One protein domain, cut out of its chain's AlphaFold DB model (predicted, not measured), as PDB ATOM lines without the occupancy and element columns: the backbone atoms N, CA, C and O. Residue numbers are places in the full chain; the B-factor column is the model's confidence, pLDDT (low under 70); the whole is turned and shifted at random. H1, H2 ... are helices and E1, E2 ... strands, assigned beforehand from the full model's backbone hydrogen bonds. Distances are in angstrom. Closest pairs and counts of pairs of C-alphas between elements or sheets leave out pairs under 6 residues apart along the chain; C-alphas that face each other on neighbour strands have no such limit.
ATOM      1  N   GLN A   4     173.529 191.328 220.879       79.00
ATOM      2  CA  GLN A   4     172.246 190.767 221.311       79.00
ATOM      3  C   GLN A   4     171.048 191.458 220.648       79.00
ATOM      4  O   GLN A   4     170.047 190.789 220.398       79.00
ATOM      5  N   ASP A   5     171.163 192.746 220.325       88.25
ATOM      6  CA  ASP A   5     170.087 193.523 219.700       88.25
ATOM      7  C   ASP A   5     169.927 193.105 218.231       88.25
ATOM      8  O   ASP A   5     168.839 192.715 217.818       88.25
ATOM      9  N   LEU A   6     171.051 192.972 217.513       89.56
ATOM     10  CA  LEU A   6     171.107 192.416 216.153       89.56
ATOM     11  C   LEU A   6     170.445 191.037 216.039       89.56
ATOM     12  O   LEU A   6     169.735 190.756 215.079       89.56
ATOM     13  N   LYS A   7     170.685 190.151 217.014       91.88
ATOM     14  CA  LYS A   7     170.088 188.807 217.014       91.88
ATOM     15  C   LYS A   7     168.571 188.859 217.159       91.88
ATOM     16  O   LYS A   7     167.884 188.073 216.514       91.88
ATOM     17  N   LYS A   8     168.057 189.758 218.002       94.50
ATOM     18  CA  LYS A   8     166.612 189.938 218.182       94.50
ATOM     19  C   LYS A   8     165.981 190.512 216.921       94.50
ATOM     20  O   LYS A   8     165.005 189.958 216.441       94.50
ATOM     21  N   GLU A   9     166.569 191.552 216.345       94.69
ATOM     22  CA  GLU A   9     166.077 192.169 215.109       94.69
ATOM     23  C   GLU A   9     166.099 191.198 213.926       94.69
ATOM     24  O   GLU A   9     165.136 191.132 213.167       94.69
ATOM     25  N   ALA A  10     167.160 190.396 213.790       94.56
ATOM     26  CA  ALA A  10     167.239 189.353 212.772       94.56
ATOM     27  C   ALA A  10     166.177 188.261 212.982       94.56
ATOM     28  O   ALA A  10     165.567 187.809 212.016       94.56
ATOM     29  N   LEU A  11     165.927 187.859 214.234       97.00
ATOM     30  CA  LEU A  11     164.881 186.887 214.556       97.00
ATOM     31  C   LEU A  11     163.486 187.430 214.224       97.00
ATOM     32  O   LEU A  11     162.671 186.709 213.656       97.00
ATOM     33  N   GLU A  12     163.214 188.692 214.554       96.94
ATOM     34  CA  GLU A  12     161.936 189.332 214.235       96.94
ATOM     35  C   GLU A  12     161.750 189.532 212.729       96.94
ATOM     36  O   GLU A  12     160.655 189.303 212.218       96.94
ATOM     37  N   LEU A  13     162.808 189.885 211.992       97.12
ATOM     38  CA  LEU A  13     162.758 189.911 210.530       97.12
ATOM     39  C   LEU A  13     162.430 188.522 209.970       97.12
ATOM     40  O   LEU A  13     161.522 188.400 209.152       97.12
ATOM     41  N   LEU A  14     163.128 187.477 210.428       97.69
ATOM     42  CA  LEU A  14     162.925 186.112 209.945       97.69
ATOM     43  C   LEU A  14     161.480 185.642 210.150       97.69
ATOM     44  O   LEU A  14     160.892 185.075 209.233       97.69
ATOM     45  N   LYS A  15     160.890 185.904 211.324       97.88
ATOM     46  CA  LYS A  15     159.479 185.580 211.593       97.88
ATOM     47  C   LYS A  15     158.545 186.258 210.592       97.88
ATOM     48  O   LYS A  15     157.757 185.574 209.951       97.88
ATOM     49  N   LYS A  16     158.702 187.572 210.390       97.44
ATOM     50  CA  LYS A  16     157.894 188.340 209.427       97.44
ATOM     51  C   LYS A  16     158.031 187.809 208.002       97.44
ATOM     52  O   LYS A  16     157.039 187.736 207.284       97.44
ATOM     53  N   MET A  17     159.241 187.429 207.593       96.44
ATOM     54  CA  MET A  17     159.487 186.859 206.265       96.44
ATOM     55  C   MET A  17     158.819 185.492 206.083       96.44
ATOM     56  O   MET A  17     158.294 185.230 205.012       96.44
ATOM     57  N   ILE A  18     158.808 184.636 207.113       96.25
ATOM     58  CA  ILE A  18     158.132 183.324 207.071       96.25
ATOM     59  C   ILE A  18     156.607 183.484 207.031       96.25
ATOM     60  O   ILE A  18     155.926 182.737 206.335       96.25
ATOM     61  N   GLU A  19     156.069 184.447 207.780       96.88
ATOM     62  CA  GLU A  19     154.633 184.758 207.799       96.88
ATOM     63  C   GLU A  19     154.147 185.400 206.489       96.88
ATOM     64  O   GLU A  19     152.958 185.353 206.175       96.88
ATOM     65  N   THR A  20     155.060 185.992 205.716       96.06
ATOM     66  CA  THR A  20     154.751 186.627 204.436       96.06
ATOM     67  C   THR A  20     154.776 185.591 203.315       96.06
ATOM     68  O   THR A  20     155.809 184.984 203.023       96.06
ATOM     69  N   GLN A  21     153.633 185.405 202.652       95.31
ATOM     70  CA  GLN A  21     153.548 184.557 201.465       95.31
ATOM     71  C   GLN A  21     154.565 185.018 200.415       95.31
ATOM     72  O   GLN A  21     154.652 186.200 200.092       95.31
ATOM     73  N   SER A  22     155.346 184.067 199.909       93.62
ATOM     74  CA  SER A  22     156.428 184.307 198.952       93.62
ATOM     75  C   SER A  22     156.622 183.095 198.046       93.62
ATOM     76  O   SER A  22     157.700 182.510 197.949       93.62
ATOM     77  N   PHE A  23     155.534 182.666 197.405       93.25
ATOM     78  CA  PHE A  23     155.637 181.696 196.320       93.25
ATOM     79  C   PHE A  23     156.422 182.294 195.149       93.25
ATOM     80  O   PHE A  23     156.585 183.508 195.055       93.25
ATOM     81  N   SER A  24     156.907 181.427 194.257       90.69
ATOM     82  CA  SER A  24     157.659 181.858 193.076       90.69
ATOM     83  C   SER A  24     156.871 182.913 192.291       90.69
ATOM     84  O   SER A  24     155.756 182.634 191.859       90.69
ATOM     85  N   SER A  25     157.475 184.085 192.068       88.00
ATOM     86  CA  SER A  25     156.881 185.285 191.437       88.00
ATOM     87  C   SER A  25     155.947 186.134 192.317       88.00
ATOM     88  O   SER A  25     155.419 187.137 191.838       88.00
ATOM     89  N   GLU A  26     155.762 185.791 193.591       91.88
ATOM     90  CA  GLU A  26     154.931 186.518 194.566       91.88
ATOM     91  C   GLU A  26     155.759 187.058 195.750       91.88
ATOM     92  O   GLU A  26     155.248 187.271 196.846       91.88
ATOM     93  N   GLU A  27     157.060 187.281 195.561       94.62
ATOM     94  CA  GLU A  27     157.986 187.627 196.648       94.62
ATOM     95  C   GLU A  27     158.016 189.124 197.013       94.62
ATOM     96  O   GLU A  27     158.814 189.524 197.861       94.62
ATOM     97  N   GLU A  28     157.149 189.954 196.421       94.88
ATOM     98  CA  GLU A  28     157.120 191.413 196.627       94.88
ATOM     99  C   GLU A  28     157.064 191.793 198.115       94.88
ATOM    100  O   GLU A  28     157.826 192.643 198.574       94.88
ATOM    101  N   GLY A  29     156.216 191.126 198.906       95.25
ATOM    102  CA  GLY A  29     156.098 191.406 200.341       95.25
ATOM    103  C   GLY A  29     157.397 191.135 201.104       95.25
ATOM    104  O   GLY A  29     157.830 191.942 201.929       95.25
ATOM    105  N   THR A  30     158.061 190.024 200.790       95.25
ATOM    106  CA  THR A  30     159.335 189.646 201.409       95.25
ATOM    107  C   THR A  30     160.467 190.572 200.966       95.25
ATOM    108  O   THR A  30     161.310 190.940 201.787       95.25
ATOM    109  N   ALA A  31     160.459 191.017 199.706       95.81
ATOM    110  CA  ALA A  31     161.395 192.011 199.195       95.81
ATOM    111  C   ALA A  31     161.277 193.334 199.977       95.81
ATOM    112  O   ALA A  31     162.270 193.822 200.522       95.81
ATOM    113  N   LEU A  32     160.057 193.845 200.167       96.62
ATOM    114  CA  LEU A  32     159.808 195.070 200.937       96.62
ATOM    115  C   LEU A  32     160.292 194.977 202.393       96.62
ATOM    116  O   LEU A  32     160.836 195.947 202.929       96.62
ATOM    117  N   LEU A  33     160.135 193.818 203.044       97.31
ATOM    118  CA  LEU A  33     160.640 193.600 204.405       97.31
ATOM    119  C   LEU A  33     162.170 193.703 204.478       97.31
ATOM    120  O   LEU A  33     162.701 194.303 205.418       97.31
ATOM    121  N   ILE A  34     162.876 193.145 203.492       95.94
ATOM    122  CA  ILE A  34     164.341 193.213 203.406       95.94
ATOM    123  C   ILE A  34     164.800 194.654 203.145       95.94
ATOM    124  O   ILE A  34     165.723 195.131 203.807       95.94
ATOM    125  N   GLU A  35     164.141 195.377 202.237       96.31
ATOM    126  CA  GLU A  35     164.456 196.787 201.962       96.31
ATOM    127  C   GLU A  35     164.268 197.669 203.185       96.31
ATOM    128  O   GLU A  35     165.120 198.504 203.486       96.31
ATOM    129  N   LEU A  36     163.160 197.486 203.907       96.31
ATOM    130  CA  LEU A  36     162.898 198.235 205.127       96.31
ATOM    131  C   LEU A  36     163.985 197.967 206.168       96.31
ATOM    132  O   LEU A  36     164.459 198.906 206.807       96.31
ATOM    133  N   TRP A  37     164.417 196.709 206.310       96.25
ATOM    134  CA  TRP A  37     165.537 196.382 207.185       96.25
ATOM    135  C   TRP A  37     166.779 197.168 206.767       96.25
ATOM    136  O   TRP A  37     167.356 197.870 207.600       96.25
ATOM    137  N   PHE A  38     167.179 197.087 205.494       95.38
ATOM    138  CA  PHE A  38     168.377 197.766 204.994       95.38
ATOM    139  C   PHE A  38     168.310 199.284 205.164       95.38
ATOM    140  O   PHE A  38     169.284 199.868 205.636       95.38
ATOM    141  N   ASN A  39     167.165 199.910 204.884       95.31
ATOM    142  CA  ASN A  39     166.951 201.340 205.111       95.31
ATOM    143  C   ASN A  39     167.099 201.719 206.592       95.31
ATOM    144  O   ASN A  39     167.813 202.668 206.908       95.31
ATOM    145  N   ASN A  40     166.495 200.950 207.505       94.56
ATOM    146  CA  ASN A  40     166.555 201.214 208.948       94.56
ATOM    147  C   ASN A  40     167.977 201.149 209.523       94.56
ATOM    148  O   ASN A  40     168.239 201.706 210.586       94.56
ATOM    149  N   HIS A  41     168.884 200.467 208.830       92.88
ATOM    150  CA  HIS A  41     170.278 200.311 209.236       92.88
ATOM    151  C   HIS A  41     171.248 201.031 208.309       92.88
ATOM    152  O   HIS A  41     172.453 200.780 208.366       92.88
ATOM    153  N   GLU A  42     170.715 201.904 207.453       94.06
ATOM    154  CA  GLU A  42     171.483 202.750 206.547       94.06
ATOM    155  C   GLU A  42     172.436 201.933 205.653       94.06
ATOM    156  O   GLU A  42     173.548 202.360 205.338       94.06
ATOM    157  N   ILE A  43     172.013 200.726 205.255       93.06
ATOM    158  CA  ILE A  43     172.758 199.839 204.359       93.06
ATOM    159  C   ILE A  43     172.362 200.169 202.919       93.06
ATOM    160  O   ILE A  43     171.221 199.913 202.537       93.06
ATOM    161  N   PRO A  44     173.279 200.669 202.073       93.50
ATOM    162  CA  PRO A  44     172.987 200.867 200.662       93.50
ATOM    163  C   PRO A  44     172.770 199.522 199.964       93.50
ATOM    164  O   PRO A  44     173.614 198.624 200.039       93.50
ATOM    165  N   PHE A  45     171.666 199.401 199.236       95.50
ATOM    166  CA  PHE A  45     171.320 198.205 198.476       95.50
ATOM    167  C   PHE A  45     170.886 198.561 197.055       95.50
ATOM    168  O   PHE A  45     170.648 199.720 196.712       95.50
ATOM    169  N   LYS A  46     170.819 197.538 196.209       95.44
ATOM    170  CA  LYS A  46     170.228 197.599 194.877       95.44
ATOM    171  C   LYS A  46     169.054 196.641 194.816       95.44
ATOM    172  O   LYS A  46     169.063 195.613 195.493       95.44
ATOM    173  N   ARG A  47     168.088 196.990 193.976       94.19
ATOM    174  CA  ARG A  47     166.898 196.195 193.716       94.19
ATOM    175  C   ARG A  47     166.657 196.075 192.222       94.19
ATOM    176  O   ARG A  47     166.803 197.056 191.495       94.19
ATOM    177  N   ASP A  48     166.253 194.883 191.809       94.62
ATOM    178  CA  ASP A  48     165.635 194.611 190.517       94.62
ATOM    179  C   ASP A  48     164.503 193.595 190.720       94.62
ATOM    180  O   ASP A  48     164.748 192.459 191.132       94.62
ATOM    181  N   HIS A  49     163.258 194.015 190.485       91.31
ATOM    182  CA  HIS A  49     162.053 193.254 190.840       91.31
ATOM    183  C   HIS A  49     162.077 192.810 192.315       91.31
ATOM    184  O   HIS A  49     162.132 193.664 193.196       91.31
ATOM    185  N   HIS A  50     162.057 191.507 192.604       91.62
ATOM    186  CA  HIS A  50     162.131 190.973 193.971       91.62
ATOM    187  C   HIS A  50     163.567 190.623 194.404       91.62
ATOM    188  O   HIS A  50     163.791 190.177 195.527       91.62
ATOM    189  N   ASN A  51     164.559 190.828 193.531       92.25
ATOM    190  CA  ASN A  51     165.958 190.568 193.843       92.25
ATOM    191  C   ASN A  51     166.585 191.788 194.506       92.25
ATOM    192  O   ASN A  51     166.624 192.875 193.926       92.25
ATOM    193  N   ILE A  52     167.140 191.590 195.700       94.12
ATOM    194  CA  ILE A  52     167.794 192.640 196.477       94.12
ATOM    195  C   ILE A  52     169.193 192.171 196.855       94.12
ATOM    196  O   ILE A  52     169.382 191.053 197.332       94.12
ATOM    197  N   TRP A  53     170.188 193.035 196.671       94.00
ATOM    198  CA  TRP A  53     171.551 192.760 197.109       94.00
ATOM    199  C   TRP A  53     172.247 194.021 197.606       94.00
ATOM    200  O   TRP A  53     172.025 195.128 197.114       94.00
ATOM    201  N   ALA A  54     173.148 193.839 198.564       92.00
ATOM    202  CA  ALA A  54     174.008 194.887 199.087       92.00
ATOM    203  C   ALA A  54     175.475 194.520 198.844       92.00
ATOM    204  O   ALA A  54     175.852 193.347 198.807       92.00
ATOM    205  N   THR A  55     176.321 195.528 198.668       88.56
ATOM    206  CA  THR A  55     177.773 195.335 198.598       88.56
ATOM    207  C   THR A  55     178.396 195.600 199.959       88.56
ATOM    208  O   THR A  55     177.968 196.501 200.674       88.56
TER     209      THR A  55
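What this domain is: This is residues 4 to 55 of the 67 residues of the protein "Acetylornithine deacetylase" of Nonlabens ulvanivorans (UniProt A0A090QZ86). What shape is this? A small strand hairpin, E1 and E2, packs on one side of H2, and residues 13 to 17 of H1 pack on another, giving a flat model with H2 in the middle. What builds it? The 52 printed residues hold H1, H2, E1, E2 in that order, with an antiparallel sheet E1 - E2, class mixed. It is only just compact, close to loose, with radius of gyration of the C-alphas 11.4 A and spans of 34 by 25 by 13 A.

How they stand to each other: How do the strands pair? E1, residues 45 to 48, and E2, residues 51 to 54, form an antiparallel hairpin at 161 degrees; N 46 and O 53, 2.8 A apart, are within hydrogen-bond range. Where are the helices? The closest C-alphas of H2, residues 28 to 40, and E2 are those of Ala 31 and Ile 52, 7.0 A. H1, residues 4 to 19, is apart from both strands. With residues 13 to 17 alone it touches H2, closest C-alphas Met 17 and Thr 30, 5.6 A, in a helical hairpin: opposite ways, a shallow tilt of 17 degrees. In both helices every O i to N i+4 pair is within hydrogen-bond range.

Where its parts are: How long are the elements? E1 is 10.4 A, E2 10.5 A, H2 18.4 A, H1 23.0 A. Where are the anchors? C-alpha 4 begins H1 at (172.246, 190.767, 221.311); C-alpha 54 ends E2 at (174.008, 194.887, 199.087).

The domain as a whole: How large? The two farthest C-alphas, of Gln 4 and Ser 25, are 34.0 A apart. Any cut or weak spot? The printed part has no cut and no long link, and no printed residue is under 70 in pLDDT.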